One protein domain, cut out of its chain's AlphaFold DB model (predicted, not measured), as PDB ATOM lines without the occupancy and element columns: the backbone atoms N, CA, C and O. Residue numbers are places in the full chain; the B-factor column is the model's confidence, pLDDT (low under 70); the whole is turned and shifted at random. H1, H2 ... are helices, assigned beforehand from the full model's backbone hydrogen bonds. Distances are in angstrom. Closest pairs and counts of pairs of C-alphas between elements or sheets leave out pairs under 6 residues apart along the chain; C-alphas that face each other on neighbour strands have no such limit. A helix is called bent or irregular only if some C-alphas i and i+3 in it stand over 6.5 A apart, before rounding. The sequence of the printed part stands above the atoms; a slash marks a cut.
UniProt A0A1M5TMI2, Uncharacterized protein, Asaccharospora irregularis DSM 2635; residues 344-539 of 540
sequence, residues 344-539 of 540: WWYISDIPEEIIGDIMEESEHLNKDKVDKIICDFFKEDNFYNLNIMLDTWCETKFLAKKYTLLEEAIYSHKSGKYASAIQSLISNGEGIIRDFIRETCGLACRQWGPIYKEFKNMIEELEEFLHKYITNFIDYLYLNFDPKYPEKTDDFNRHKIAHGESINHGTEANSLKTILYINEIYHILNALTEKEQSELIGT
ATOM      1  N   TRP A 344     336.117 154.498 189.129       86.06
ATOM      2  CA  TRP A 344     337.094 155.276 189.884       86.06
ATOM      3  C   TRP A 344     336.636 156.730 189.935       86.06
ATOM      4  O   TRP A 344     335.929 157.201 189.053       86.06
ATOM      5  N   TRP A 345     337.009 157.455 190.976       78.88
ATOM      6  CA  TRP A 345     336.834 158.902 191.015       78.88
ATOM      7  C   TRP A 345     338.172 159.565 190.743       78.88
ATOM      8  O   TRP A 345     339.219 158.920 190.713       78.88
ATOM      9  N   TYR A 346     338.113 160.869 190.529       70.25
ATOM     10  CA  TYR A 346     339.309 161.679 190.503       70.25
ATOM     11  C   TYR A 346     339.973 161.630 191.890       70.25
ATOM     12  O   TYR A 346     339.344 162.017 192.876       70.25
ATOM     13  N   ILE A 347     341.208 161.133 191.963       70.44
ATOM     14  CA  ILE A 347     342.003 160.986 193.192       70.44
ATOM     15  C   ILE A 347     343.389 161.540 192.913       70.44
ATOM     16  O   ILE A 347     344.062 161.019 192.033       70.44
ATOM     17  N   SER A 348     343.844 162.514 193.694       65.31
ATOM     18  CA  SER A 348     345.096 163.242 193.432       65.31
ATOM     19  C   SER A 348     346.372 162.380 193.391       65.31
ATOM     20  O   SER A 348     347.372 162.788 192.801       65.31
ATOM     21  N   ASP A 349     346.346 161.174 193.958       74.62
ATOM     22  CA  ASP A 349     347.515 160.296 194.062       74.62
ATOM     23  C   ASP A 349     347.713 159.289 192.932       74.62
ATOM     24  O   ASP A 349     348.749 158.619 192.896       74.62
ATOM     25  N   ILE A 350     346.742 159.132 192.027       78.56
ATOM     26  CA  ILE A 350     346.961 158.303 190.840       78.56
ATOM     27  C   ILE A 350     347.895 159.097 189.906       78.56
ATOM     28  O   ILE A 350     347.562 160.233 189.569       78.56
ATOM     29  N   PRO A 351     349.056 158.556 189.491       76.19
ATOM     30  CA  PRO A 351     349.995 159.297 188.654       76.19
ATOM     31  C   PRO A 351     349.388 159.712 187.318       76.19
ATOM     32  O   PRO A 351     348.601 158.973 186.726       76.19
ATOM     33  N   GLU A 352     349.828 160.859 186.803       64.69
ATOM     34  CA  GLU A 352     349.388 161.371 185.503       64.69
ATOM     35  C   GLU A 352     349.683 160.390 184.367       64.69
ATOM     36  O   GLU A 352     348.839 160.207 183.500       64.69
ATOM     37  N   GLU A 353     350.828 159.711 184.412       75.12
ATOM     38  CA  GLU A 353     351.227 158.685 183.440       75.12
ATOM     39  C   GLU A 353     350.179 157.565 183.363       75.12
ATOM     40  O   GLU A 353     349.655 157.274 182.292       75.12
ATOM     41  N   ILE A 354     349.765 157.034 184.518       83.62
ATOM     42  CA  ILE A 354     348.738 155.988 184.613       83.62
ATOM     43  C   ILE A 354     347.393 156.476 184.059       83.62
ATOM     44  O   ILE A 354     346.662 155.727 183.413       83.62
ATOM     45  N   ILE A 355     347.040 157.736 184.307       79.00
ATOM     46  CA  ILE A 355     345.784 158.316 183.822       79.00
ATOM     47  C   ILE A 355     345.843 158.583 182.326       79.00
ATOM     48  O   ILE A 355     344.855 158.321 181.642       79.00
ATOM     49  N   GLY A 356     346.979 159.066 181.827       78.19
ATOM     50  CA  GLY A 356     347.259 159.233 180.407       78.19
ATOM     51  C   GLY A 356     347.072 157.916 179.667       78.19
ATOM     52  O   GLY A 356     346.257 157.857 178.748       78.19
ATOM     53  N   ASP A 357     347.694 156.844 180.158       82.88
ATOM     54  CA  ASP A 357     347.563 155.496 179.600       82.88
ATOM     55  C   ASP A 357     346.097 155.024 179.593       82.88
ATOM     56  O   ASP A 357     345.573 154.564 178.573       82.88
ATOM     57  N   ILE A 358     345.378 155.203 180.710       86.88
ATOM     58  CA  ILE A 358     343.951 154.855 180.803       86.88
ATOM     59  C   ILE A 358     343.109 155.675 179.817       86.88
ATOM     60  O   ILE A 358     342.142 155.158 179.255       86.88
ATOM     61  N   MET A 359     343.424 156.955 179.622       83.12
ATOM     62  CA  MET A 359     342.692 157.842 178.719       83.12
ATOM     63  C   MET A 359     342.923 157.484 177.253       83.12
ATOM     64  O   MET A 359     341.946 157.409 176.500       83.12
ATOM     65  N   GLU A 360     344.177 157.256 176.864       85.00
ATOM     66  CA  GLU A 360     344.567 156.880 175.503       85.00
ATOM     67  C   GLU A 360     343.939 155.547 175.090       85.00
ATOM     68  O   GLU A 360     343.393 155.434 173.992       85.00
ATOM     69  N   GLU A 361     343.906 154.570 175.998       88.00
ATOM     70  CA  GLU A 361     343.325 153.251 175.737       88.00
ATOM     71  C   GLU A 361     341.858 153.119 176.182       88.00
ATOM     72  O   GLU A 361     341.296 152.019 176.173       88.00
ATOM     73  N   SER A 362     341.191 154.218 176.557       85.25
ATOM     74  CA  SER A 362     339.870 154.168 177.212       85.25
ATOM     75  C   SER A 362     338.770 153.473 176.396       85.25
ATOM     76  O   SER A 362     337.812 152.964 176.979       85.25
ATOM     77  N   GLU A 363     338.894 153.400 175.067       88.06
ATOM     78  CA  GLU A 363     337.966 152.665 174.190       88.06
ATOM     79  C   GLU A 363     338.181 151.135 174.201       88.06
ATOM     80  O   GLU A 363     337.308 150.377 173.773       88.06
ATOM     81  N   HIS A 364     339.330 150.663 174.689       89.06
ATOM     82  CA  HIS A 364     339.748 149.253 174.693       89.06
ATOM     83  C   HIS A 364     339.900 148.658 176.103       89.06
ATOM     84  O   HIS A 364     340.095 147.441 176.271       89.06
ATOM     85  N   LEU A 365     339.792 149.503 177.127       91.69
ATOM     86  CA  LEU A 365     339.812 149.110 178.526       91.69
ATOM     87  C   LEU A 365     338.404 148.806 179.046       91.69
ATOM     88  O   LEU A 365     337.398 149.361 178.611       91.69
ATOM     89  N   ASN A 366     338.342 147.898 180.014       92.88
ATOM     90  CA  ASN A 366     337.162 147.672 180.837       92.88
ATOM     91  C   ASN A 366     337.521 147.946 182.302       92.88
ATOM     92  O   ASN A 366     338.694 148.114 182.642       92.88
ATOM     93  N   LYS A 367     336.505 147.974 183.169       93.12
ATOM     94  CA  LYS A 367     336.678 148.243 184.600       93.12
ATOM     95  C   LYS A 367     337.754 147.361 185.242       93.12
ATOM     96  O   LYS A 367     338.627 147.893 185.910       93.12
ATOM     97  N   ASP A 368     337.730 146.053 184.997       94.06
ATOM     98  CA  ASP A 368     338.655 145.112 185.641       94.06
ATOM     99  C   ASP A 368     340.119 145.365 185.246       94.06
ATOM    100  O   ASP A 368     341.021 145.245 186.075       94.06
ATOM    101  N   LYS A 369     340.371 145.751 183.986       94.81
ATOM    102  CA  LYS A 369     341.714 146.142 183.535       94.81
ATOM    103  C   LYS A 369     342.180 147.431 184.207       94.81
ATOM    104  O   LYS A 369     343.324 147.488 184.638       94.81
ATOM    105  N   VAL A 370     341.309 148.432 184.319       94.25
ATOM    106  CA  VAL A 370     341.636 149.702 184.989       94.25
ATOM    107  C   VAL A 370     341.879 149.486 186.483       94.25
ATOM    108  O   VAL A 370     342.876 149.970 187.013       94.25
ATOM    109  N   ASP A 371     341.026 148.693 187.141       95.62
ATOM    110  CA  ASP A 371     341.214 148.264 188.529       95.62
ATOM    111  C   ASP A 371     342.603 147.627 188.702       95.62
ATOM    112  O   ASP A 371     343.332 147.990 189.623       95.62
ATOM    113  N   LYS A 372     342.996 146.732 187.788       95.50
ATOM    114  CA  LYS A 372     344.305 146.074 187.805       95.50
ATOM    115  C   LYS A 372     345.472 147.041 187.594       95.50
ATOM    116  O   LYS A 372     346.409 146.979 188.376       95.50
ATOM    117  N   ILE A 373     345.409 147.924 186.594       94.62
ATOM    118  CA  ILE A 373     346.465 148.916 186.308       94.62
ATOM    119  C   ILE A 373     346.762 149.751 187.560       94.62
ATOM    120  O   ILE A 373     347.906 149.843 187.996       94.62
ATOM    121  N   ILE A 374     345.719 150.311 188.178       94.19
ATOM    122  CA  ILE A 374     345.875 151.178 189.350       94.19
ATOM    123  C   ILE A 374     346.344 150.366 190.565       94.19
ATOM    124  O   ILE A 374     347.240 150.798 191.287       94.19
ATOM    125  N   CYS A 375     345.773 149.182 190.802       95.88
ATOM    126  CA  CYS A 375     346.178 148.343 191.930       95.88
ATOM    127  C   CYS A 375     347.628 147.859 191.821       95.88
ATOM    128  O   CYS A 375     348.349 147.888 192.818       95.88
ATOM    129  N   ASP A 376     348.061 147.439 190.630       95.25
ATOM    130  CA  ASP A 376     349.427 146.975 190.393       95.25
ATOM    131  C   ASP A 376     350.428 148.114 190.671       95.25
ATOM    132  O   ASP A 376     351.371 147.898 191.432       95.25
ATOM    133  N   PHE A 377     350.152 149.345 190.223       93.94
ATOM    134  CA  PHE A 377     350.980 150.521 190.533       93.94
ATOM    135  C   PHE A 377     351.164 150.761 192.047       93.94
ATOM    136  O   PHE A 377     352.258 151.057 192.525       93.94
ATOM    137  N   PHE A 378     350.104 150.617 192.848       92.44
ATOM    138  CA  PHE A 378     350.197 150.805 194.305       92.44
ATOM    139  C   PHE A 378     350.788 149.607 195.056       92.44
ATOM    140  O   PHE A 378     351.151 149.740 196.228       92.44
ATOM    141  N   LYS A 379     350.894 148.450 194.400       94.62
ATOM    142  CA  LYS A 379     351.565 147.245 194.905       94.62
ATOM    143  C   LYS A 379     353.059 147.218 194.616       94.62
ATOM    144  O   LYS A 379     353.784 146.523 195.335       94.62
ATOM    145  N   GLU A 380     353.503 147.926 193.581       91.62
ATOM    146  CA  GLU A 380     354.908 148.001 193.184       91.62
ATOM    147  C   GLU A 380     355.825 148.381 194.355       91.62
ATOM    148  O   GLU A 380     355.422 149.023 195.334       91.62
ATOM    149  N   ASP A 381     357.065 147.891 194.278       92.06
ATOM    150  CA  ASP A 381     358.110 148.103 195.280       92.06
ATOM    151  C   ASP A 381     357.652 147.835 196.722       92.06
ATOM    152  O   ASP A 381     357.952 148.579 197.657       92.06
ATOM    153  N   ASN A 382     356.917 146.731 196.906       93.12
ATOM    154  CA  ASN A 382     356.371 146.309 198.197       93.12
ATOM    155  C   ASN A 382     355.483 147.393 198.836       93.12
ATOM    156  O   ASN A 382     355.622 147.741 200.015       93.12
ATOM    157  N   PHE A 383     354.540 147.904 198.040       95.62
ATOM    158  CA  PHE A 383     353.590 148.941 198.433       95.62
ATOM    159  C   PHE A 383     354.258 150.254 198.862       95.62
ATOM    160  O   PHE A 383     353.779 150.921 199.788       95.62
ATOM    161  N   TYR A 384     355.367 150.628 198.216       92.31
ATOM    162  CA  TYR A 384     356.138 151.828 198.553       92.31
ATOM    163  C   TYR A 384     355.255 153.082 198.621       92.31
ATOM    164  O   TYR A 384     355.266 153.792 199.625       92.31
ATOM    165  N   ASN A 385     354.410 153.300 197.610       87.50
ATOM    166  CA  ASN A 385     353.529 154.469 197.542       87.50
ATOM    167  C   ASN A 385     352.530 154.534 198.710       87.50
ATOM    168  O   ASN A 385     352.304 155.609 199.260       87.50
ATOM    169  N   LEU A 386     351.993 153.389 199.149       92.62
ATOM    170  CA  LEU A 386     351.100 153.340 200.311       92.62
ATOM    171  C   LEU A 386     351.840 153.590 201.632       92.62
ATOM    172  O   LEU A 386     351.253 154.147 202.555       92.62
ATOM    173  N   ASN A 387     353.109 153.179 201.741       91.12
ATOM    174  CA  ASN A 387     353.931 153.471 202.923       91.12
ATOM    175  C   ASN A 387     354.179 154.972 203.056       91.12
ATOM    176  O   ASN A 387     353.957 155.527 204.124       91.12
ATOM    177  N   ILE A 388     354.550 155.627 201.952       87.38
ATOM    178  CA  ILE A 388     354.772 157.074 201.933       87.38
ATOM    179  C   ILE A 388     353.506 157.833 202.349       87.38
ATOM    180  O   ILE A 388     353.598 158.757 203.150       87.38
ATOM    181  N   MET A 389     352.325 157.430 201.867       87.62
ATOM    182  CA  MET A 389     351.052 158.031 202.300       87.62
ATOM    183  C   MET A 389     350.796 157.845 203.794       87.62
ATOM    184  O   MET A 389     350.399 158.777 204.486       87.62
ATOM    185  N   LEU A 390     351.012 156.635 204.311       90.50
ATOM    186  CA  LEU A 390     350.806 156.369 205.729       90.50
ATOM    187  C   LEU A 390     351.735 157.235 206.591       90.50
ATOM    188  O   LEU A 390     351.283 157.788 207.592       90.50
ATOM    189  N   ASP A 391     352.995 157.392 206.185       87.50
ATOM    190  CA  ASP A 391     353.967 158.228 206.889       87.50
ATOM    191  C   ASP A 391     353.538 159.703 206.906       87.50
ATOM    192  O   ASP A 391     353.608 160.340 207.958       87.50
ATOM    193  N   THR A 392     353.007 160.247 205.804       85.62
ATOM    194  CA  THR A 392     352.549 161.649 205.770       85.62
ATOM    195  C   THR A 392     351.295 161.889 206.610       85.62
ATOM    196  O   THR A 392     351.111 162.980 207.149       85.62
ATOM    197  N   TRP A 393     350.440 160.884 206.826       87.38
ATOM    198  CA  TRP A 393     349.225 161.045 207.638       87.38
ATOM    199  C   TRP A 393     349.500 161.474 209.086       87.38
ATOM    200  O   TRP A 393     348.635 162.102 209.707       87.38
ATOM    201  N   CYS A 394     350.694 161.206 209.626       81.94
ATOM    202  CA  CYS A 394     351.068 161.655 210.969       81.94
ATOM    203  C   CYS A 394     351.291 163.178 211.077       81.94
ATOM    204  O   CYS A 394     351.310 163.715 212.185       81.94
ATOM    205  N   GLU A 395     351.399 163.887 209.951       80.31
ATOM    206  CA  GLU A 395     351.646 165.333 209.913       80.31
ATOM    207  C   GLU A 395     350.392 166.153 210.244       80.31
ATOM    208  O   GLU A 395     350.491 167.276 210.738       80.31
ATOM    209  N   THR A 396     349.192 165.593 210.039       79.38
ATOM    210  CA  THR A 396     347.948 166.256 210.462       79.38
ATOM    211  C   THR A 396     347.563 165.835 211.872       79.38
ATOM    212  O   THR A 396     347.466 164.648 212.193       79.38
ATOM    213  N   LYS A 397     347.186 166.803 212.716       87.50
ATOM    214  CA  LYS A 397     346.702 166.506 214.078       87.50
ATOM    215  C   LYS A 397     345.464 165.598 214.112       87.50
ATOM    216  O   LYS A 397     345.188 164.992 215.144       87.50
ATOM    217  N   PHE A 398     344.687 165.533 213.027       89.94
ATOM    218  CA  PHE A 398     343.448 164.755 212.960       89.94
ATOM    219  C   PHE A 398     343.699 163.290 212.603       89.94
ATOM    220  O   PHE A 398     343.155 162.416 213.277       89.94
ATOM    221  N   LEU A 399     344.549 163.005 211.607       90.94
ATOM    222  CA  LEU A 399     344.904 161.625 211.272       90.94
ATOM    223  C   LEU A 399     345.912 161.048 212.273       90.94
ATOM    224  O   LEU A 399     345.779 159.881 212.637       90.94
ATOM    225  N   ALA A 400     346.833 161.855 212.817       90.75
ATOM    226  CA  ALA A 400     347.797 161.412 213.831       90.75
ATOM    227  C   ALA A 400     347.122 160.775 215.061       90.75
ATOM    228  O   ALA A 400     347.575 159.748 215.562       90.75
ATOM    229  N   LYS A 401     345.974 161.318 215.503       92.44
ATOM    230  CA  LYS A 401     345.164 160.759 216.609       92.44
ATOM    231  C   LYS A 401     344.691 159.324 216.355       92.44
ATOM    232  O   LYS A 401     344.324 158.627 217.297       92.44
ATOM    233  N   LYS A 402     344.649 158.903 215.091       93.25
ATOM    234  CA  LYS A 402     344.141 157.604 214.639       93.25
ATOM    235  C   LYS A 402     345.189 156.789 213.888       93.25
ATOM    236  O   LYS A 402     344.832 155.770 213.306       93.25
ATOM    237  N   TYR A 403     346.455 157.207 213.925       93.12
ATOM    238  CA  TYR A 403     347.528 156.626 213.123       93.12
ATOM    239  C   TYR A 403     347.584 155.099 213.237       93.12
ATOM    240  O   TYR A 403     347.511 154.422 212.222       93.12
ATOM    241  N   THR A 404     347.577 154.548 214.456       94.75
ATOM    242  CA  THR A 404     347.614 153.090 214.675       94.75
ATOM    243  C   THR A 404     346.451 152.356 213.998       94.75
ATOM    244  O   THR A 404     346.651 151.315 213.384       94.75
ATOM    245  N   LEU A 405     345.234 152.909 214.038       95.31
ATOM    246  CA  LEU A 405     344.064 152.296 213.389       95.31
ATOM    247  C   LEU A 405     344.151 152.366 211.857       95.31
ATOM    248  O   LEU A 405     343.660 151.475 211.161       95.31
ATOM    249  N   LEU A 406     344.746 153.440 211.334       95.56
ATOM    250  CA  LEU A 406     344.988 153.619 209.906       95.56
ATOM    251  C   LEU A 406     346.103 152.681 209.419       95.56
ATOM    252  O   LEU A 406     345.929 152.012 208.403       95.56
ATOM    253  N   GLU A 407     347.190 152.550 210.178       96.56
ATOM    254  CA  GLU A 407     348.285 151.608 209.929       96.56
ATOM    255  C   GLU A 407     347.781 150.157 209.898       96.56
ATOM    256  O   GLU A 407     348.057 149.425 208.945       96.56
ATOM    257  N   GLU A 408     346.965 149.746 210.874       97.25
ATOM    258  CA  GLU A 408     346.338 148.418 210.896       97.25
ATOM    259  C   GLU A 408     345.442 148.169 209.671       97.25
ATOM    260  O   GLU A 408     345.378 147.049 209.142       97.25
ATOM    261  N   ALA A 409     344.755 149.207 209.185       97.31
ATOM    262  CA  ALA A 409     343.939 149.110 207.984       97.31
ATOM    263  C   ALA A 409     344.795 148.951 206.717       97.31
ATOM    264  O   ALA A 409     344.484 148.103 205.875       97.31
ATOM    265  N   ILE A 410     345.906 149.687 206.607       97.19
ATOM    266  CA  ILE A 410     346.887 149.525 205.524       97.19
ATOM    267  C   ILE A 410     347.517 148.129 205.568       97.19
ATOM    268  O   ILE A 410     347.617 147.458 204.540       97.19
ATOM    269  N   TYR A 411     347.889 147.639 206.751       97.69
ATOM    270  CA  TYR A 411     348.398 146.279 206.920       97.69
ATOM    271  C   TYR A 411     347.373 145.223 206.481       97.69
ATOM    272  O   TYR A 411     347.716 144.246 205.807       97.69
ATOM    273  N   SER A 412     346.096 145.436 206.810       98.25
ATOM    274  CA  SER A 412     345.000 144.566 206.379       98.25
ATOM    275  C   SER A 412     344.870 144.534 204.855       98.25
ATOM    276  O   SER A 412     344.758 143.446 204.292       98.25
ATOM    277  N   HIS A 413     344.964 145.685 204.182       98.25
ATOM    278  CA  HIS A 413     344.975 145.765 202.720       98.25
ATOM    279  C   HIS A 413     346.138 144.967 202.115       98.25
ATOM    280  O   HIS A 413     345.907 144.072 201.305       98.25
ATOM    281  N   LYS A 414     347.371 145.213 202.577       97.69
ATOM    282  CA  LYS A 414     348.578 144.508 202.103       97.69
ATOM    283  C   LYS A 414     348.507 142.994 202.311       97.69
ATOM    284  O   LYS A 414     349.070 142.230 201.536       97.69
ATOM    285  N   SER A 415     347.789 142.556 203.344       97.50
ATOM    286  CA  SER A 415     347.568 141.142 203.666       97.50
ATOM    287  C   SER A 415     346.389 140.507 202.908       97.50
ATOM    288  O   SER A 415     345.998 139.385 203.232       97.50
ATOM    289  N   GLY A 416     345.761 141.216 201.965       97.12
ATOM    290  CA  GLY A 416     344.590 140.740 201.217       97.12
ATOM    291  C   GLY A 416     343.276 140.739 202.010       97.12
ATOM    292  O   GLY A 416     342.260 140.234 201.534       97.12
ATOM    293  N   LYS A 417     343.253 141.304 203.223       97.81
ATOM    294  CA  LYS A 417     342.065 141.401 204.091       97.81
ATOM    295  C   LYS A 417     341.267 142.669 203.775       97.81
ATOM    296  O   LYS A 417     341.061 143.533 204.630       97.81
ATOM    297  N   TYR A 418     340.816 142.779 202.530       97.56
ATOM    298  CA  TYR A 418     340.228 144.001 201.975       97.56
ATOM    299  C   TYR A 418     338.960 144.471 202.692       97.56
ATOM    300  O   TYR A 418     338.845 145.653 203.001       97.56
ATOM    301  N   ALA A 419     338.033 143.569 203.028       95.25
ATOM    302  CA  ALA A 419     336.809 143.937 203.753       95.25
ATOM    303  C   ALA A 419     337.113 144.587 205.118       95.25
ATOM    304  O   ALA A 419     336.510 145.596 205.483       95.25
ATOM    305  N   SER A 420     338.102 144.056 205.849       94.62
ATOM    306  CA  SER A 420     338.544 144.616 207.132       94.62
ATOM    307  C   SER A 420     339.173 145.999 206.968       94.62
ATOM    308  O   SER A 420     338.870 146.903 207.747       94.62
ATOM    309  N   ALA A 421     340.004 146.181 205.935       97.19
ATOM    310  CA  ALA A 421     340.587 147.479 205.611       97.19
ATOM    311  C   ALA A 421     339.495 148.515 205.286       97.19
ATOM    312  O   ALA A 421     339.465 149.579 205.899       97.19
ATOM    313  N   ILE A 422     338.551 148.174 204.398       95.62
ATOM    314  CA  ILE A 422     337.430 149.042 204.000       95.62
ATOM    315  C   ILE A 422     336.619 149.484 205.225       95.62
ATOM    316  O   ILE A 422     336.415 150.681 205.431       95.62
ATOM    317  N   GLN A 423     336.197 148.542 206.074       92.75
ATOM    318  CA  GLN A 423     335.386 148.849 207.256       92.75
ATOM    319  C   GLN A 423     336.106 149.797 208.229       92.75
ATOM    320  O   GLN A 423     335.491 150.738 208.751       92.75
ATOM    321  N   SER A 424     337.399 149.553 208.472       94.25
ATOM    322  CA  SER A 424     338.215 150.387 209.358       94.25
ATOM    323  C   SER A 424     338.386 151.796 208.794       94.25
ATOM    324  O   SER A 424     338.144 152.776 209.503       94.25
ATOM    325  N   LEU A 425     338.738 151.914 207.511       94.69
ATOM    326  CA  LEU A 425     338.997 153.199 206.863       94.69
ATOM    327  C   LEU A 425     337.730 154.054 206.772       94.69
ATOM    328  O   LEU A 425     337.780 155.217 207.153       94.69
ATOM    329  N   ILE A 426     336.578 153.493 206.374       92.81
ATOM    330  CA  ILE A 426     335.307 154.245 206.311       92.81
ATOM    331  C   ILE A 426     334.957 154.831 207.684       92.81
ATOM    332  O   ILE A 426     334.672 156.023 207.816       92.81
ATOM    333  N   SER A 427     335.017 153.998 208.727       91.44
ATOM    334  CA  SER A 427     334.675 154.409 210.093       91.44
ATOM    335  C   SER A 427     335.643 155.474 210.618       91.44
ATOM    336  O   SER A 427     335.235 156.448 211.260       91.44
ATOM    337  N   ASN A 428     336.939 155.313 210.336       93.31
ATOM    338  CA  ASN A 428     337.951 156.261 210.775       93.31
ATOM    339  C   ASN A 428     337.894 157.580 210.009       93.31
ATOM    340  O   ASN A 428     337.954 158.613 210.677       93.31
ATOM    341  N   GLY A 429     337.685 157.551 208.689       92.06
ATOM    342  CA  GLY A 429     337.483 158.723 207.836       92.06
ATOM    343  C   GLY A 429     336.307 159.584 208.292       92.06
ATOM    344  O   GLY A 429     336.458 160.795 208.448       92.06
ATOM    345  N   GLU A 430     335.169 158.967 208.631       91.31
ATOM    346  CA  GLU A 430     334.022 159.692 209.200       91.31
ATOM    347  C   GLU A 430     334.404 160.400 210.512       91.31
ATOM    348  O   GLU A 430     334.083 161.569 210.728       91.31
ATOM    349  N   GLY A 431     335.122 159.700 211.395       92.88
ATOM    350  CA  GLY A 431     335.577 160.275 212.658       92.88
ATOM    351  C   GLY A 431     336.617 161.388 212.489       92.88
ATOM    352  O   GLY A 431     336.569 162.352 213.241       92.88
ATOM    353  N   ILE A 432     337.506 161.289 211.497       93.88
ATOM    354  CA  ILE A 432     338.490 162.333 211.163       93.88
ATOM    355  C   ILE A 432     337.766 163.622 210.769       93.88
ATOM    356  O   ILE A 432     338.027 164.674 211.350       93.88
ATOM    357  N   ILE A 433     336.799 163.531 209.849       91.00
ATOM    358  CA  ILE A 433     336.007 164.685 209.403       91.00
ATOM    359  C   ILE A 433     335.203 165.273 210.571       91.00
ATOM    360  O   ILE A 433     335.150 166.487 210.746       91.00
ATOM    361  N   ARG A 434     334.609 164.428 211.422       93.06
ATOM    362  CA  ARG A 434     333.889 164.882 212.626       93.06
ATOM    363  C   ARG A 434     334.790 165.614 213.611       93.06
ATOM    364  O   ARG A 434     334.349 166.588 214.215       93.06
ATOM    365  N   ASP A 435     336.007 165.125 213.820       91.75
ATOM    366  CA  ASP A 435     336.971 165.763 214.711       91.75
ATOM    367  C   ASP A 435     337.407 167.119 214.160       91.75
ATOM    368  O   ASP A 435     337.431 168.086 214.920       91.75
ATOM    369  N   PHE A 436     337.652 167.202 212.850       88.94
ATOM    370  CA  PHE A 436     337.943 168.451 212.153       88.94
ATOM    371  C   PHE A 436     336.814 169.475 212.305       88.94
ATOM    372  O   PHE A 436     337.021 170.533 212.889       88.94
ATOM    373  N   ILE A 437     335.592 169.132 211.893       87.06
ATOM    374  CA  ILE A 437     334.435 170.042 211.946       87.06
ATOM    375  C   ILE A 437     334.099 170.477 213.375       87.06
ATOM    376  O   ILE A 437     333.715 171.623 213.611       87.06
ATOM    377  N   ARG A 438     334.266 169.587 214.356       89.31
ATOM    378  CA  ARG A 438     334.062 169.942 215.762       89.31
ATOM    379  C   ARG A 438     335.079 170.973 216.240       89.31
ATOM    380  O   ARG A 438     334.709 171.853 217.008       89.31
ATOM    381  N   GLU A 439     336.339 170.833 215.844       86.12
ATOM    382  CA  GLU A 439     337.417 171.718 216.288       86.12
ATOM    383  C   GLU A 439     337.388 173.065 215.555       86.12
ATOM    384  O   GLU A 439     337.565 174.098 216.194       86.12
ATOM    385  N   THR A 440     337.092 173.056 214.256       80.19
ATOM    386  CA  THR A 440     337.060 174.250 213.403       80.19
ATOM    387  C   THR A 440     335.754 175.039 213.532       80.19
ATOM    388  O   THR A 440     335.769 176.250 213.731       80.19
ATOM    389  N   CYS A 441     334.601 174.368 213.485       82.06
ATOM    390  CA  CYS A 441     333.290 175.029 213.449       82.06
ATOM    391  C   CYS A 441     332.548 174.980 214.796       82.06
ATOM    392  O   CYS A 441     331.444 175.509 214.916       82.06
ATOM    393  N   GLY A 442     333.077 174.268 215.801       83.69
ATOM    394  CA  GLY A 442     332.362 174.000 217.055       83.69
ATOM    395  C   GLY A 442     331.137 173.085 216.892       83.69
ATOM    396  O   GLY A 442     330.369 172.897 217.839       83.69
ATOM    397  N   LEU A 443     330.926 172.509 215.704       83.94
ATOM    398  CA  LEU A 443     329.741 171.719 215.391       83.94
ATOM    399  C   LEU A 443     329.931 170.265 215.839       83.94
ATOM    400  O   LEU A 443     330.691 169.497 215.252       83.94
ATOM    401  N   ALA A 444     329.177 169.861 216.861       86.31
ATOM    402  CA  ALA A 444     329.118 168.481 217.331       86.31
ATOM    403  C   ALA A 444     327.683 167.945 217.237       86.31
ATOM    404  O   ALA A 444     326.796 168.370 217.976       86.31
ATOM    405  N   CYS A 445     327.438 166.979 216.350       85.44
ATOM    406  CA  CYS A 445     326.141 166.312 216.255       85.44
ATOM    407  C   CYS A 445     326.279 164.824 215.898       85.44
ATOM    408  O   CYS A 445     327.277 164.382 215.326       85.44
ATOM    409  N   ARG A 446     325.268 164.025 216.267       82.44
ATOM    410  CA  ARG A 446     325.270 162.567 216.034       82.44
ATOM    411  C   ARG A 446     325.083 162.213 214.559       82.44
ATOM    412  O   ARG A 446     325.696 161.277 214.056       82.44
ATOM    413  N   GLN A 447     324.230 162.957 213.865       86.12
ATOM    414  CA  GLN A 447     323.895 162.689 212.470       86.12
ATOM    415  C   GLN A 447     325.075 163.043 211.555       86.12
ATOM    416  O   GLN A 447     325.767 164.027 211.795       86.12
ATOM    417  N   TRP A 448     325.312 162.234 210.521       86.50
ATOM    418  CA  TRP A 448     326.371 162.494 209.539       86.50
ATOM    419  C   TRP A 448     326.042 163.691 208.643       86.50
ATOM    420  O   TRP A 448     326.891 164.547 208.427       86.50
ATOM    421  N   GLY A 449     324.787 163.799 208.192       87.50
ATOM    422  CA  GLY A 449     324.349 164.812 207.227       87.50
ATOM    423  C   GLY A 449     324.763 166.253 207.561       87.50
ATOM    424  O   GLY A 449     325.332 166.905 206.691       87.50
ATOM    425  N   PRO A 450     324.540 166.763 208.789       88.81
ATOM    426  CA  PRO A 450     324.954 168.123 209.137       88.81
ATOM    427  C   PRO A 450     326.476 168.320 209.165       88.81
ATOM    428  O   PRO A 450     326.946 169.354 208.709       88.81
ATOM    429  N   ILE A 451     327.242 167.333 209.652       88.62
ATOM    430  CA  ILE A 451     328.716 167.381 209.644       88.62
ATOM    431  C   ILE A 451     329.233 167.411 208.209       88.62
ATOM    432  O   ILE A 451     330.067 168.239 207.860       88.62
ATOM    433  N   TYR A 452     328.712 166.515 207.372       88.50
ATOM    434  CA  TYR A 452     329.124 166.410 205.984       88.50
ATOM    435  C   TYR A 452     328.751 167.648 205.174       88.50
ATOM    436  O   TYR A 452     329.552 168.112 204.375       88.50
ATOM    437  N   LYS A 453     327.566 168.223 205.414       88.50
ATOM    438  CA  LYS A 453     327.159 169.482 204.786       88.50
ATOM    439  C   LYS A 453     328.144 170.604 205.105       88.50
ATOM    440  O   LYS A 453     328.534 171.324 204.197       88.50
ATOM    441  N   GLU A 454     328.555 170.729 206.364       85.12
ATOM    442  CA  GLU A 454     329.516 171.758 206.762       85.12
ATOM    443  C   GLU A 454     330.882 171.532 206.110       85.12
ATOM    444  O   GLU A 454     331.430 172.432 205.483       85.12
ATOM    445  N   PHE A 455     331.379 170.293 206.144       83.31
ATOM    446  CA  PHE A 455     332.619 169.918 205.465       83.31
ATOM    447  C   PHE A 455     332.577 170.214 203.959       83.31
ATOM    448  O   PHE A 455     333.518 170.769 203.397       83.31
ATOM    449  N   LYS A 456     331.451 169.908 203.313       83.44
ATOM    450  CA  LYS A 456     331.210 170.163 201.895       83.44
ATOM    451  C   LYS A 456     331.185 171.663 201.568       83.44
ATOM    452  O   LYS A 456     331.783 172.052 200.566       83.44
ATOM    453  N   ASN A 457     330.582 172.492 202.425       78.88
ATOM    454  CA  ASN A 457     330.612 173.954 202.288       78.88
ATOM    455  C   ASN A 457     332.049 174.494 202.386       78.88
ATOM    456  O   ASN A 457     332.458 175.300 201.558       78.88
ATOM    457  N   MET A 458     332.842 174.009 203.350       70.00
ATOM    458  CA  MET A 458     334.239 174.437 203.512       70.00
ATOM    459  C   MET A 458     335.098 174.108 202.282       70.00
ATOM    460  O   MET A 458     335.942 174.909 201.885       70.00
ATOM    461  N   ILE A 459     334.869 172.954 201.644       68.31
ATOM    462  CA  ILE A 459     335.534 172.590 200.383       68.31
ATOM    463  C   ILE A 459     335.061 173.487 199.228       68.31
ATOM    464  O   ILE A 459     335.871 173.896 198.399       68.31
ATOM    465  N   GLU A 460     333.765 173.807 199.163       66.94
ATOM    466  CA  GLU A 460     333.200 174.696 198.134       66.94
ATOM    467  C   GLU A 460     333.828 176.094 198.169       66.94
ATOM    468  O   GLU A 460     334.117 176.675 197.123       66.94
ATOM    469  N   GLU A 461     334.110 176.604 199.371       56.81
ATOM    470  CA  GLU A 461     334.808 177.876 199.564       56.81
ATOM    471  C   GLU A 461     336.275 177.865 199.108       56.81
ATOM    472  O   GLU A 461     336.833 178.938 198.873       56.81
ATOM    473  N   LEU A 462     336.915 176.693 199.009       51.62
ATOM    474  CA  LEU A 462     338.270 176.573 198.464       51.62
ATOM    475  C   LEU A 462     338.252 176.653 196.934       51.62
ATOM    476  O   LEU A 462     338.958 177.476 196.352       51.62
ATOM    477  N   GLU A 463     337.442 175.822 196.270       53.47
ATOM    478  CA  GLU A 463     337.283 175.863 194.813       53.47
ATOM    479  C   GLU A 463     335.995 175.144 194.361       53.47
ATOM    480  O   GLU A 463     335.861 173.922 194.450       53.47
ATOM    481  N   GLU A 464     335.047 175.918 193.819       54.19
ATOM    482  CA  GLU A 464     333.714 175.454 193.390       54.19
ATOM    483  C   GLU A 464     333.756 174.300 192.364       54.19
ATOM    484  O   GLU A 464     332.859 173.460 192.323       54.19
ATOM    485  N   PHE A 465     334.788 174.232 191.515       50.66
ATOM    486  CA  PHE A 465     334.875 173.204 190.475       50.66
ATOM    487  C   PHE A 465     335.400 171.869 191.024       50.66
ATOM    488  O   PHE A 465     334.839 170.823 190.699       50.66
ATOM    489  N   LEU A 466     336.409 171.891 191.895       52.84
ATOM    490  CA  LEU A 466     336.973 170.715 192.556       52.84
ATOM    491  C   LEU A 466     335.985 170.067 193.526       52.84
ATOM    492  O   LEU A 466     335.886 168.840 193.559       52.84
ATOM    493  N   HIS A 467     335.176 170.875 194.220       64.75
ATOM    494  CA  HIS A 467     334.094 170.405 195.088       64.75
ATOM    495  C   HIS A 467     333.280 169.276 194.446       64.75
ATOM    496  O   HIS A 467     333.085 168.226 195.055       64.75
ATOM    497  N   LYS A 468     332.854 169.458 193.189       65.12
ATOM    498  CA  LYS A 468     331.990 168.490 192.511       65.12
ATOM    499  C   LYS A 468     332.674 167.142 192.291       65.12
ATOM    500  O   LYS A 468     331.987 166.134 192.299       65.12
ATOM    501  N   TYR A 469     333.986 167.095 192.082       66.38
ATOM    502  CA  TYR A 469     334.691 165.840 191.794       66.38
ATOM    503  C   TYR A 469     335.146 165.121 193.060       66.38
ATOM    504  O   TYR A 469     335.008 163.901 193.135       66.38
ATOM    505  N   ILE A 470     335.597 165.866 194.070       62.34
ATOM    506  CA  ILE A 470     336.035 165.311 195.355       62.34
ATOM    507  C   ILE A 470     334.856 164.762 196.167       62.34
ATOM    508  O   ILE A 470     334.943 163.669 196.730       62.34
ATOM    509  N   THR A 471     333.719 165.467 196.211       72.75
ATOM    510  CA  THR A 471     332.588 165.015 197.037       72.75
ATOM    511  C   THR A 471     331.831 163.849 196.416       72.75
ATOM    512  O   THR A 471     331.113 163.159 197.135       72.75
ATOM    513  N   ASN A 472     332.011 163.578 195.117       75.19
ATOM    514  CA  ASN A 472     331.322 162.485 194.423       75.19
ATOM    515  C   ASN A 472     331.560 161.131 195.087       75.19
ATOM    516  O   ASN A 472     330.633 160.328 195.148       75.19
ATOM    517  N   PHE A 473     332.769 160.872 195.600       76.12
ATOM    518  CA  PHE A 473     333.029 159.619 196.298       76.12
ATOM    519  C   PHE A 473     332.201 159.500 197.579       76.12
ATOM    520  O   PHE A 473     331.565 158.475 197.801       76.12
ATOM    521  N   ILE A 474     332.173 160.549 198.405       78.06
ATOM    522  CA  ILE A 474     331.413 160.550 199.661       78.06
ATOM    523  C   ILE A 474     329.922 160.466 199.360       78.06
ATOM    524  O   ILE A 474     329.222 159.655 199.961       78.06
ATOM    525  N   ASP A 475     329.451 161.263 198.402       84.19
ATOM    526  CA  ASP A 475     328.062 161.275 197.956       84.19
ATOM    527  C   ASP A 475     327.641 159.874 197.486       84.19
ATOM    528  O   ASP A 475     326.596 159.389 197.911       84.19
ATOM    529  N   TYR A 476     328.476 159.194 196.690       83.69
ATOM    530  CA  TYR A 476     328.245 157.826 196.221       83.69
ATOM    531  C   TYR A 476     328.284 156.794 197.356       83.69
ATOM    532  O   TYR A 476     327.355 155.998 197.518       83.69
ATOM    533  N   LEU A 477     329.335 156.821 198.178       83.94
ATOM    534  CA  LEU A 477     329.543 155.873 199.269       83.94
ATOM    535  C   LEU A 477     328.423 155.972 200.317       83.94
ATOM    536  O   LEU A 477     328.022 154.956 200.883       83.94
ATOM    537  N   TYR A 478     327.905 157.176 200.566       84.00
ATOM    538  CA  TYR A 478     326.831 157.456 201.525       84.00
ATOM    539  C   TYR A 478     325.447 157.584 200.870       84.00
ATOM    540  O   TYR A 478     324.516 158.076 201.511       84.00
ATOM    541  N   LEU A 479     325.270 157.119 199.625       83.38
ATOM    542  CA  LEU A 479     323.945 157.030 199.010       83.38
ATOM    543  C   LEU A 479     322.992 156.269 199.940       83.38
ATOM    544  O   LEU A 479     323.296 155.165 200.400       83.38
ATOM    545  N   ASN A 480     321.823 156.852 200.204       81.56
ATOM    546  CA  ASN A 480     320.759 156.133 200.893       81.56
ATOM    547  C   ASN A 480     320.331 154.949 200.022       81.56
ATOM    548  O   ASN A 480     320.062 155.127 198.833       81.56
ATOM    549  N   PHE A 481     320.219 153.770 200.623       81.62
ATOM    550  CA  PHE A 481     319.621 152.610 199.974       81.62
ATOM    551  C   PHE A 481     318.261 152.314 200.613       81.62
ATOM    552  O   PHE A 481     318.054 152.583 201.798       81.62
ATOM    553  N   ASP A 482     317.321 151.797 199.822       82.44
ATOM    554  CA  ASP A 482     316.050 151.287 200.336       82.44
ATOM    555  C   ASP A 482     316.250 149.821 200.743       82.44
ATOM    556  O   ASP A 482     316.496 148.997 199.858       82.44
ATOM    557  N   PRO A 483     316.109 149.452 202.031       81.50
ATOM    558  CA  PRO A 483     316.247 148.063 202.469       81.50
ATOM    559  C   PRO A 483     315.234 147.102 201.842       81.50
ATOM    560  O   PRO A 483     315.405 145.889 201.916       81.50
ATOM    561  N   LYS A 484     314.165 147.617 201.220       83.88
ATOM    562  CA  LYS A 484     313.224 146.801 200.442       83.88
ATOM    563  C   LYS A 484     313.758 146.419 199.062       83.88
ATOM    564  O   LYS A 484     313.244 145.470 198.481       83.88
ATOM    565  N   TYR A 485     314.727 147.171 198.544       84.06
ATOM    566  CA  TYR A 485     315.327 146.988 197.222       84.06
ATOM    567  C   TYR A 485     316.857 147.190 197.275       84.06
ATOM    568  O   TYR A 485     317.386 148.068 196.579       84.06
ATOM    569  N   PRO A 486     317.584 146.434 198.121       79.12
ATOM    570  CA  PRO A 486     319.020 146.622 198.341       79.12
ATOM    571  C   PRO A 486     319.865 146.393 197.078       79.12
ATOM    572  O   PRO A 486     320.988 146.888 196.985       79.12
ATOM    573  N   GLU A 487     319.329 145.684 196.084       82.62
ATOM    574  CA  GLU A 487     319.939 145.454 194.773       82.62
ATOM    575  C   GLU A 487     320.001 146.704 193.881       82.62
ATOM    576  O   GLU A 487     320.760 146.734 192.915       82.62
ATOM    577  N   LYS A 488     319.219 147.750 194.186       84.00
ATOM    578  CA  LYS A 488     319.208 149.005 193.412       84.00
ATOM    579  C   LYS A 488     320.372 149.936 193.740       84.00
ATOM    580  O   LYS A 488     320.541 150.954 193.072       84.00
ATOM    581  N   THR A 489     321.156 149.613 194.765       83.31
ATOM    582  CA  THR A 489     322.328 150.380 195.185       83.31
ATOM    583  C   THR A 489     323.551 149.473 195.172       83.31
ATOM    584  O   THR A 489     323.467 148.314 195.576       83.31
ATOM    585  N   ASP A 490     324.685 149.997 194.713       85.56
ATOM    586  CA  ASP A 490     325.940 149.244 194.625       85.56
ATOM    587  C   ASP A 490     326.356 148.659 195.987       85.56
ATOM    588  O   ASP A 490     326.028 149.197 197.049       85.56
ATOM    589  N   ASP A 491     327.057 147.529 195.965       85.44
ATOM    590  CA  ASP A 491     327.559 146.865 197.169       85.44
ATOM    591  C   ASP A 491     328.668 147.669 197.861       85.44
ATOM    592  O   ASP A 491     328.841 147.558 199.078       85.44
ATOM    593  N   PHE A 492     329.391 148.520 197.136       88.62
ATOM    594  CA  PHE A 492     330.364 149.451 197.694       88.62
ATOM    595  C   PHE A 492     329.681 150.719 198.232       88.62
ATOM    596  O   PHE A 492     329.891 151.838 197.770       88.62
ATOM    597  N   ASN A 493     328.832 150.515 199.241       89.12
ATOM    598  CA  ASN A 493     328.039 151.540 199.907       89.12
ATOM    599  C   ASN A 493     328.175 151.411 201.432       89.12
ATOM    600  O   ASN A 493     327.968 150.337 201.998       89.12
ATOM    601  N   ARG A 494     328.470 152.512 202.129       89.50
ATOM    602  CA  ARG A 494     328.722 152.538 203.579       89.50
ATOM    603  C   ARG A 494     327.550 152.019 204.402       89.50
ATOM    604  O   ARG A 494     327.768 151.418 205.454       89.50
ATOM    605  N   HIS A 495     326.310 152.282 203.997       86.88
ATOM    606  CA  HIS A 495     325.143 151.816 204.743       86.88
ATOM    607  C   HIS A 495     324.970 150.304 204.578       86.88
ATOM    608  O   HIS A 495     324.870 149.608 205.587       86.88
ATOM    609  N   LYS A 496     325.054 149.783 203.348       89.69
ATOM    610  CA  LYS A 496     324.990 148.334 203.094       89.69
ATOM    611  C   LYS A 496     326.133 147.570 203.764       89.69
ATOM    612  O   LYS A 496     325.892 146.535 204.378       89.69
ATOM    613  N   ILE A 497     327.358 148.093 203.694       90.69
ATOM    614  CA  ILE A 497     328.536 147.502 204.348       90.69
ATOM    615  C   ILE A 497     328.327 147.447 205.868       90.69
ATOM    616  O   ILE A 497     328.444 146.382 206.468       90.69
ATOM    617  N   ALA A 498     327.933 148.561 206.495       86.19
ATOM    618  CA  ALA A 498     327.756 148.621 207.947       86.19
ATOM    619  C   ALA A 498     326.593 147.760 208.472       86.19
ATOM    620  O   ALA A 498     326.631 147.325 209.621       86.19
ATOM    621  N   HIS A 499     325.560 147.533 207.657       87.00
ATOM    622  CA  HIS A 499     324.433 146.663 207.999       87.00
ATOM    623  C   HIS A 499     324.649 145.196 207.593       87.00
ATOM    624  O   HIS A 499     323.789 144.364 207.865       87.00
ATOM    625  N   GLY A 500     325.801 144.858 206.997       86.75
ATOM    626  CA  GLY A 500     326.125 143.493 206.575       86.75
ATOM    627  C   GLY A 500     325.331 143.005 205.359       86.75
ATOM    628  O   GLY A 500     325.310 141.810 205.088       86.75
ATOM    629  N   GLU A 501     324.682 143.912 204.627       86.06
ATOM    630  CA  GLU A 501     323.915 143.590 203.418       86.06
ATOM    631  C   GLU A 501     324.796 143.518 202.164       86.06
ATOM    632  O   GLU A 501     324.405 142.938 201.154       86.06
ATOM    633  N   SER A 502     325.999 144.094 202.225       86.06
ATOM    634  CA  SER A 502     326.994 144.004 201.159       86.06
ATOM    635  C   SER A 502     327.925 142.813 201.379       86.06
ATOM    636  O   SER A 502     328.743 142.820 202.299       86.06
ATOM    637  N   ILE A 503     327.835 141.806 200.510       79.44
ATOM    638  CA  ILE A 503     328.554 140.532 200.679       79.44
ATOM    639  C   ILE A 503     329.899 140.538 199.935       79.44
ATOM    640  O   ILE A 503     330.866 139.952 200.412       79.44
ATOM    641  N   ASN A 504     329.996 141.248 198.803       85.06
ATOM    642  CA  ASN A 504     331.149 141.172 197.897       85.06
ATOM    643  C   ASN A 504     331.950 142.482 197.782       85.06
ATOM    644  O   ASN A 504     332.730 142.653 196.849       85.06
ATOM    645  N   HIS A 505     331.802 143.417 198.728       90.06
ATOM    646  CA  HIS A 505     332.540 144.689 198.697       90.06
ATOM    647  C   HIS A 505     334.050 144.545 198.924       90.06
ATOM    648  O   HIS A 505     334.793 145.462 198.576       90.06
ATOM    649  N   GLY A 506     334.498 143.434 199.519       94.62
ATOM    650  CA  GLY A 506     335.882 143.167 199.920       94.62
ATOM    651  C   GLY A 506     336.841 142.886 198.763       94.62
ATOM    652  O   GLY A 506     337.547 141.881 198.796       94.62
ATOM    653  N   THR A 507     336.871 143.747 197.750       95.75
ATOM    654  CA  THR A 507     337.818 143.668 196.635       95.75
ATOM    655  C   THR A 507     339.036 144.545 196.892       95.75
ATOM    656  O   THR A 507     338.986 145.523 197.643       95.75
ATOM    657  N   GLU A 508     340.138 144.209 196.232       97.00
ATOM    658  CA  GLU A 508     341.361 144.998 196.293       97.00
ATOM    659  C   GLU A 508     341.141 146.437 195.826       97.00
ATOM    660  O   GLU A 508     341.477 147.371 196.552       97.00
ATOM    661  N   ALA A 509     340.502 146.600 194.664       95.56
ATOM    662  CA  ALA A 509     340.206 147.902 194.086       95.56
ATOM    663  C   ALA A 509     339.385 148.770 195.045       95.56
ATOM    664  O   ALA A 509     339.743 149.920 195.262       95.56
ATOM    665  N   ASN A 510     338.342 148.222 195.683       94.31
ATOM    666  CA  ASN A 510     337.524 148.942 196.668       94.31
ATOM    667  C   ASN A 510     338.301 149.297 197.940       94.31
ATOM    668  O   ASN A 510     338.105 150.362 198.528       94.31
ATOM    669  N   SER A 511     339.209 148.421 198.370       96.69
ATOM    670  CA  SER A 511     340.089 148.716 199.492       96.69
ATOM    671  C   SER A 511     341.076 149.830 199.159       96.69
ATOM    672  O   SER A 511     341.200 150.749 199.964       96.69
ATOM    673  N   LEU A 512     341.725 149.792 197.992       96.00
ATOM    674  CA  LEU A 512     342.657 150.830 197.548       96.00
ATOM    675  C   LEU A 512     341.946 152.173 197.378       96.00
ATOM    676  O   LEU A 512     342.364 153.176 197.939       96.00
ATOM    677  N   LYS A 513     340.798 152.165 196.710       92.25
ATOM    678  CA  LYS A 513     339.847 153.276 196.636       92.25
ATOM    679  C   LYS A 513     339.605 153.943 197.994       92.25
ATOM    680  O   LYS A 513     339.728 155.156 198.133       92.25
ATOM    681  N   THR A 514     339.320 153.142 199.020       92.75
ATOM    682  CA  THR A 514     339.064 153.657 200.373       92.75
ATOM    683  C   THR A 514     340.330 154.243 201.014       92.75
ATOM    684  O   THR A 514     340.237 155.253 201.706       92.75
ATOM    685  N   ILE A 515     341.510 153.657 200.770       93.88
ATOM    686  CA  ILE A 515     342.808 154.185 201.242       93.88
ATOM    687  C   ILE A 515     343.084 155.552 200.629       93.88
ATOM    688  O   ILE A 515     343.336 156.518 201.345       93.88
ATOM    689  N   LEU A 516     342.988 155.628 199.305       89.75
ATOM    690  CA  LEU A 516     343.240 156.844 198.551       89.75
ATOM    691  C   LEU A 516     342.269 157.965 198.936       89.75
ATOM    692  O   LEU A 516     342.654 159.125 199.011       89.75
ATOM    693  N   TYR A 517     341.030 157.625 199.290       87.75
ATOM    694  CA  TYR A 517     340.100 158.596 199.854       87.75
ATOM    695  C   TYR A 517     340.549 159.169 201.210       87.75
ATOM    696  O   TYR A 517     340.389 160.365 201.447       87.75
ATOM    697  N   ILE A 518     341.116 158.356 202.112       90.25
ATOM    698  CA  ILE A 518     341.684 158.886 203.365       90.25
ATOM    699  C   ILE A 518     342.839 159.843 203.067       90.25
ATOM    700  O   ILE A 518     342.954 160.874 203.730       90.25
ATOM    701  N   ASN A 519     343.642 159.543 202.045       88.44
ATOM    702  CA  ASN A 519     344.703 160.444 201.617       88.44
ATOM    703  C   ASN A 519     344.151 161.761 201.041       88.44
ATOM    704  O   ASN A 519     344.626 162.839 201.391       88.44
ATOM    705  N   GLU A 520     343.067 161.704 200.267       82.31
ATOM    706  CA  GLU A 520     342.375 162.903 199.782       82.31
ATOM    707  C   GLU A 520     341.814 163.746 200.946       82.31
ATOM    708  O   GLU A 520     341.921 164.972 200.939       82.31
ATOM    709  N   ILE A 521     341.288 163.114 202.007       84.50
ATOM    710  CA  ILE A 521     340.904 163.830 203.235       84.50
ATOM    711  C   ILE A 521     342.118 164.519 203.860       84.50
ATOM    712  O   ILE A 521     342.020 165.695 204.196       84.50
ATOM    713  N   TYR A 522     343.249 163.825 204.024       84.56
ATOM    714  CA  TYR A 522     344.482 164.420 204.559       84.56
ATOM    715  C   TYR A 522     344.849 165.708 203.808       84.56
ATOM    716  O   TYR A 522     345.065 166.758 204.418       84.56
ATOM    717  N   HIS A 523     344.818 165.635 202.483       77.06
ATOM    718  CA  HIS A 523     345.065 166.742 201.577       77.06
ATOM    719  C   HIS A 523     344.088 167.913 201.787       77.06
ATOM    720  O   HIS A 523     344.521 169.046 202.016       77.06
ATOM    721  N   ILE A 524     342.779 167.648 201.817       77.19
ATOM    722  CA  ILE A 524     341.747 168.663 202.089       77.19
ATOM    723  C   ILE A 524     341.951 169.330 203.456       77.19
ATOM    724  O   ILE A 524     341.838 170.550 203.576       77.19
ATOM    725  N   LEU A 525     342.250 168.550 204.497       80.06
ATOM    726  CA  LEU A 525     342.417 169.077 205.851       80.06
ATOM    727  C   LEU A 525     343.635 169.994 205.968       80.06
ATOM    728  O   LEU A 525     343.539 171.039 206.616       80.06
ATOM    729  N   ASN A 526     344.753 169.633 205.338       73.94
ATOM    730  CA  ASN A 526     345.936 170.492 205.282       73.94
ATOM    731  C   ASN A 526     345.619 171.823 204.597       73.94
ATOM    732  O   ASN A 526     345.862 172.881 205.174       73.94
ATOM    733  N   ALA A 527     344.974 171.768 203.431       65.56
ATOM    734  CA  ALA A 527     344.564 172.954 202.689       65.56
ATOM    735  C   ALA A 527     343.671 173.901 203.507       65.56
ATOM    736  O   ALA A 527     343.880 175.115 203.525       65.56
ATOM    737  N   LEU A 528     342.676 173.348 204.207       67.62
ATOM    738  CA  LEU A 528     341.757 174.133 205.030       67.62
ATOM    739  C   LEU A 528     342.440 174.723 206.272       67.62
ATOM    740  O   LEU A 528     342.157 175.860 206.638       67.62
ATOM    741  N   THR A 529     343.354 173.984 206.904       68.38
ATOM    742  CA  THR A 529     344.046 174.445 208.121       68.38
ATOM    743  C   THR A 529     345.017 175.596 207.823       68.38
ATOM    744  O   THR A 529     345.170 176.514 208.627       68.38
ATOM    745  N   GLU A 530     345.657 175.600 206.654       59.59
ATOM    746  CA  GLU A 530     346.547 176.691 206.233       59.59
ATOM    747  C   GLU A 530     345.794 177.959 205.802       59.59
ATOM    748  O   GLU A 530     346.281 179.077 206.027       59.59
ATOM    749  N   LYS A 531     344.581 177.813 205.247       50.53
ATOM    750  CA  LYS A 531     343.677 178.942 204.969       50.53
ATOM    751  C   LYS A 531     343.392 179.742 206.248       50.53
ATOM    752  O   LYS A 531     343.529 180.962 206.246       50.53
ATOM    753  N   GLU A 532     343.092 179.068 207.358       54.00
ATOM    754  CA  GLU A 532     342.831 179.728 208.649       54.00
ATOM    755  C   GLU A 532     344.063 180.463 209.203       54.00
ATOM    756  O   GLU A 532     343.957 181.573 209.730       54.00
ATOM    757  N   GLN A 533     345.255 179.871 209.070       45.56
ATOM    758  CA  GLN A 533     346.498 180.473 209.570       45.56
ATOM    759  C   GLN A 533     346.911 181.716 208.771       45.56
ATOM    760  O   GLN A 533     347.376 182.701 209.345       45.56
ATOM    761  N   SER A 534     346.725 181.695 207.451       38.12
ATOM    762  CA  SER A 534     347.043 182.827 206.574       38.12
ATOM    763  C   SER A 534     346.068 184.002 206.733       38.12
ATOM    764  O   SER A 534     346.504 185.155 206.691       38.12
ATOM    765  N   GLU A 535     344.784 183.741 207.000       41.22
ATOM    766  CA  GLU A 535     343.794 184.774 207.341       41.22
ATOM    767  C   GLU A 535     344.114 185.455 208.686       41.22
ATOM    768  O   GLU A 535     343.995 186.677 208.805       41.22
ATOM    769  N   LEU A 536     344.631 184.712 209.674       31.98
ATOM    770  CA  LEU A 536     345.093 185.287 210.944       31.98
ATOM    771  C   LEU A 536     346.304 186.225 210.774       31.98
ATOM    772  O   LEU A 536     346.371 187.268 211.422       31.98
ATOM    773  N   ILE A 537     347.252 185.867 209.902       31.41
ATOM    774  CA  ILE A 537     348.494 186.629 209.671       31.41
ATOM    775  C   ILE A 537     348.241 187.899 208.842       31.41
ATOM    776  O   ILE A 537     348.916 188.900 209.050       31.41
ATOM    777  N   GLY A 538     347.256 187.897 207.939       30.52
ATOM    778  CA  GLY A 538     346.882 189.078 207.146       30.52
ATOM    779  C   GLY A 538     346.103 190.160 207.908       30.52
ATOM    780  O   GLY A 538     345.811 191.206 207.330       30.52
ATOM    781  N   THR A 539     345.751 189.912 209.175       29.45
ATOM    782  CA  THR A 539     344.936 190.810 210.016       29.45
ATOM    783  C   THR A 539     345.767 191.557 211.083       29.45
ATOM    784  O   THR A 539     345.209 192.330 211.864       29.45
TER     785      THR A 539
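This is residues 344 to 539 of the 540 residues of an uncharacterized protein of Asaccharospora irregularis DSM 2635 (UniProt A0A1M5TMI2). Two long helices, H5 and H9, run side by side as the core of this all-helix domain, with H4 completing a three-helix bundle. H2a crosses the beginning of H9, the hairpin of H6 and H7 packs on H5 and H9 through H6, and residues 533 to 539 stick out. The printed part has 196 residues with nine named helices, H1 to H9 in order, and no named strand; it is compact, with a radius of gyration of the C-alphas of 17.3 A and spans of 54 by 43 by 34 A.

H2, residues 367 to 393, was assigned as one helix by its hydrogen bonds but is bent, C-alphas 382 and 385 being 8.7 A apart. H1, residues 352 to 360, and arm H2a, residues 367 to 382, form a hairpin and only just touch, with 3 pairs of C-alphas within 8 A. Arm H2b, residues 385 to 393, touches H4, residues 403 to 414, opposite ways; closest C-alphas Leu 390 and Glu 407, 6.8 A. H3, residues 397 to 400, touches the hub H5, residues 418 to 441, at Phe 398 and Ile 432, C-alphas 5.8 A apart. H9, residues 508 to 537, touches H5 the same way at a shallow tilt of 14 degrees; closest C-alphas Ile 422 and Ser 511, 5.2 A. H6, residues 448 to 462, forms a hairpin with H7, residues 464 to 477. H8, residues 494 to 498, only just touches H5, with 3 pairs within 8 A. O i to N i+4 pairs are not all within hydrogen-bond range in H2a (10 of 12), H6 (10 of 11) and H7 (5 of 10).

H1 begins at C-alpha 352 (349.388, 161.371, 185.503). H5 is 33.8 A long. H9, 44.3 A, ends at C-alpha 537 (348.494, 186.629, 209.671).

The printed part has no cut. The link H7 to H8, residues 478 to 493, is long. Confidence is under 70 at residues 348, 352, 459 to 470 and 527 to 539.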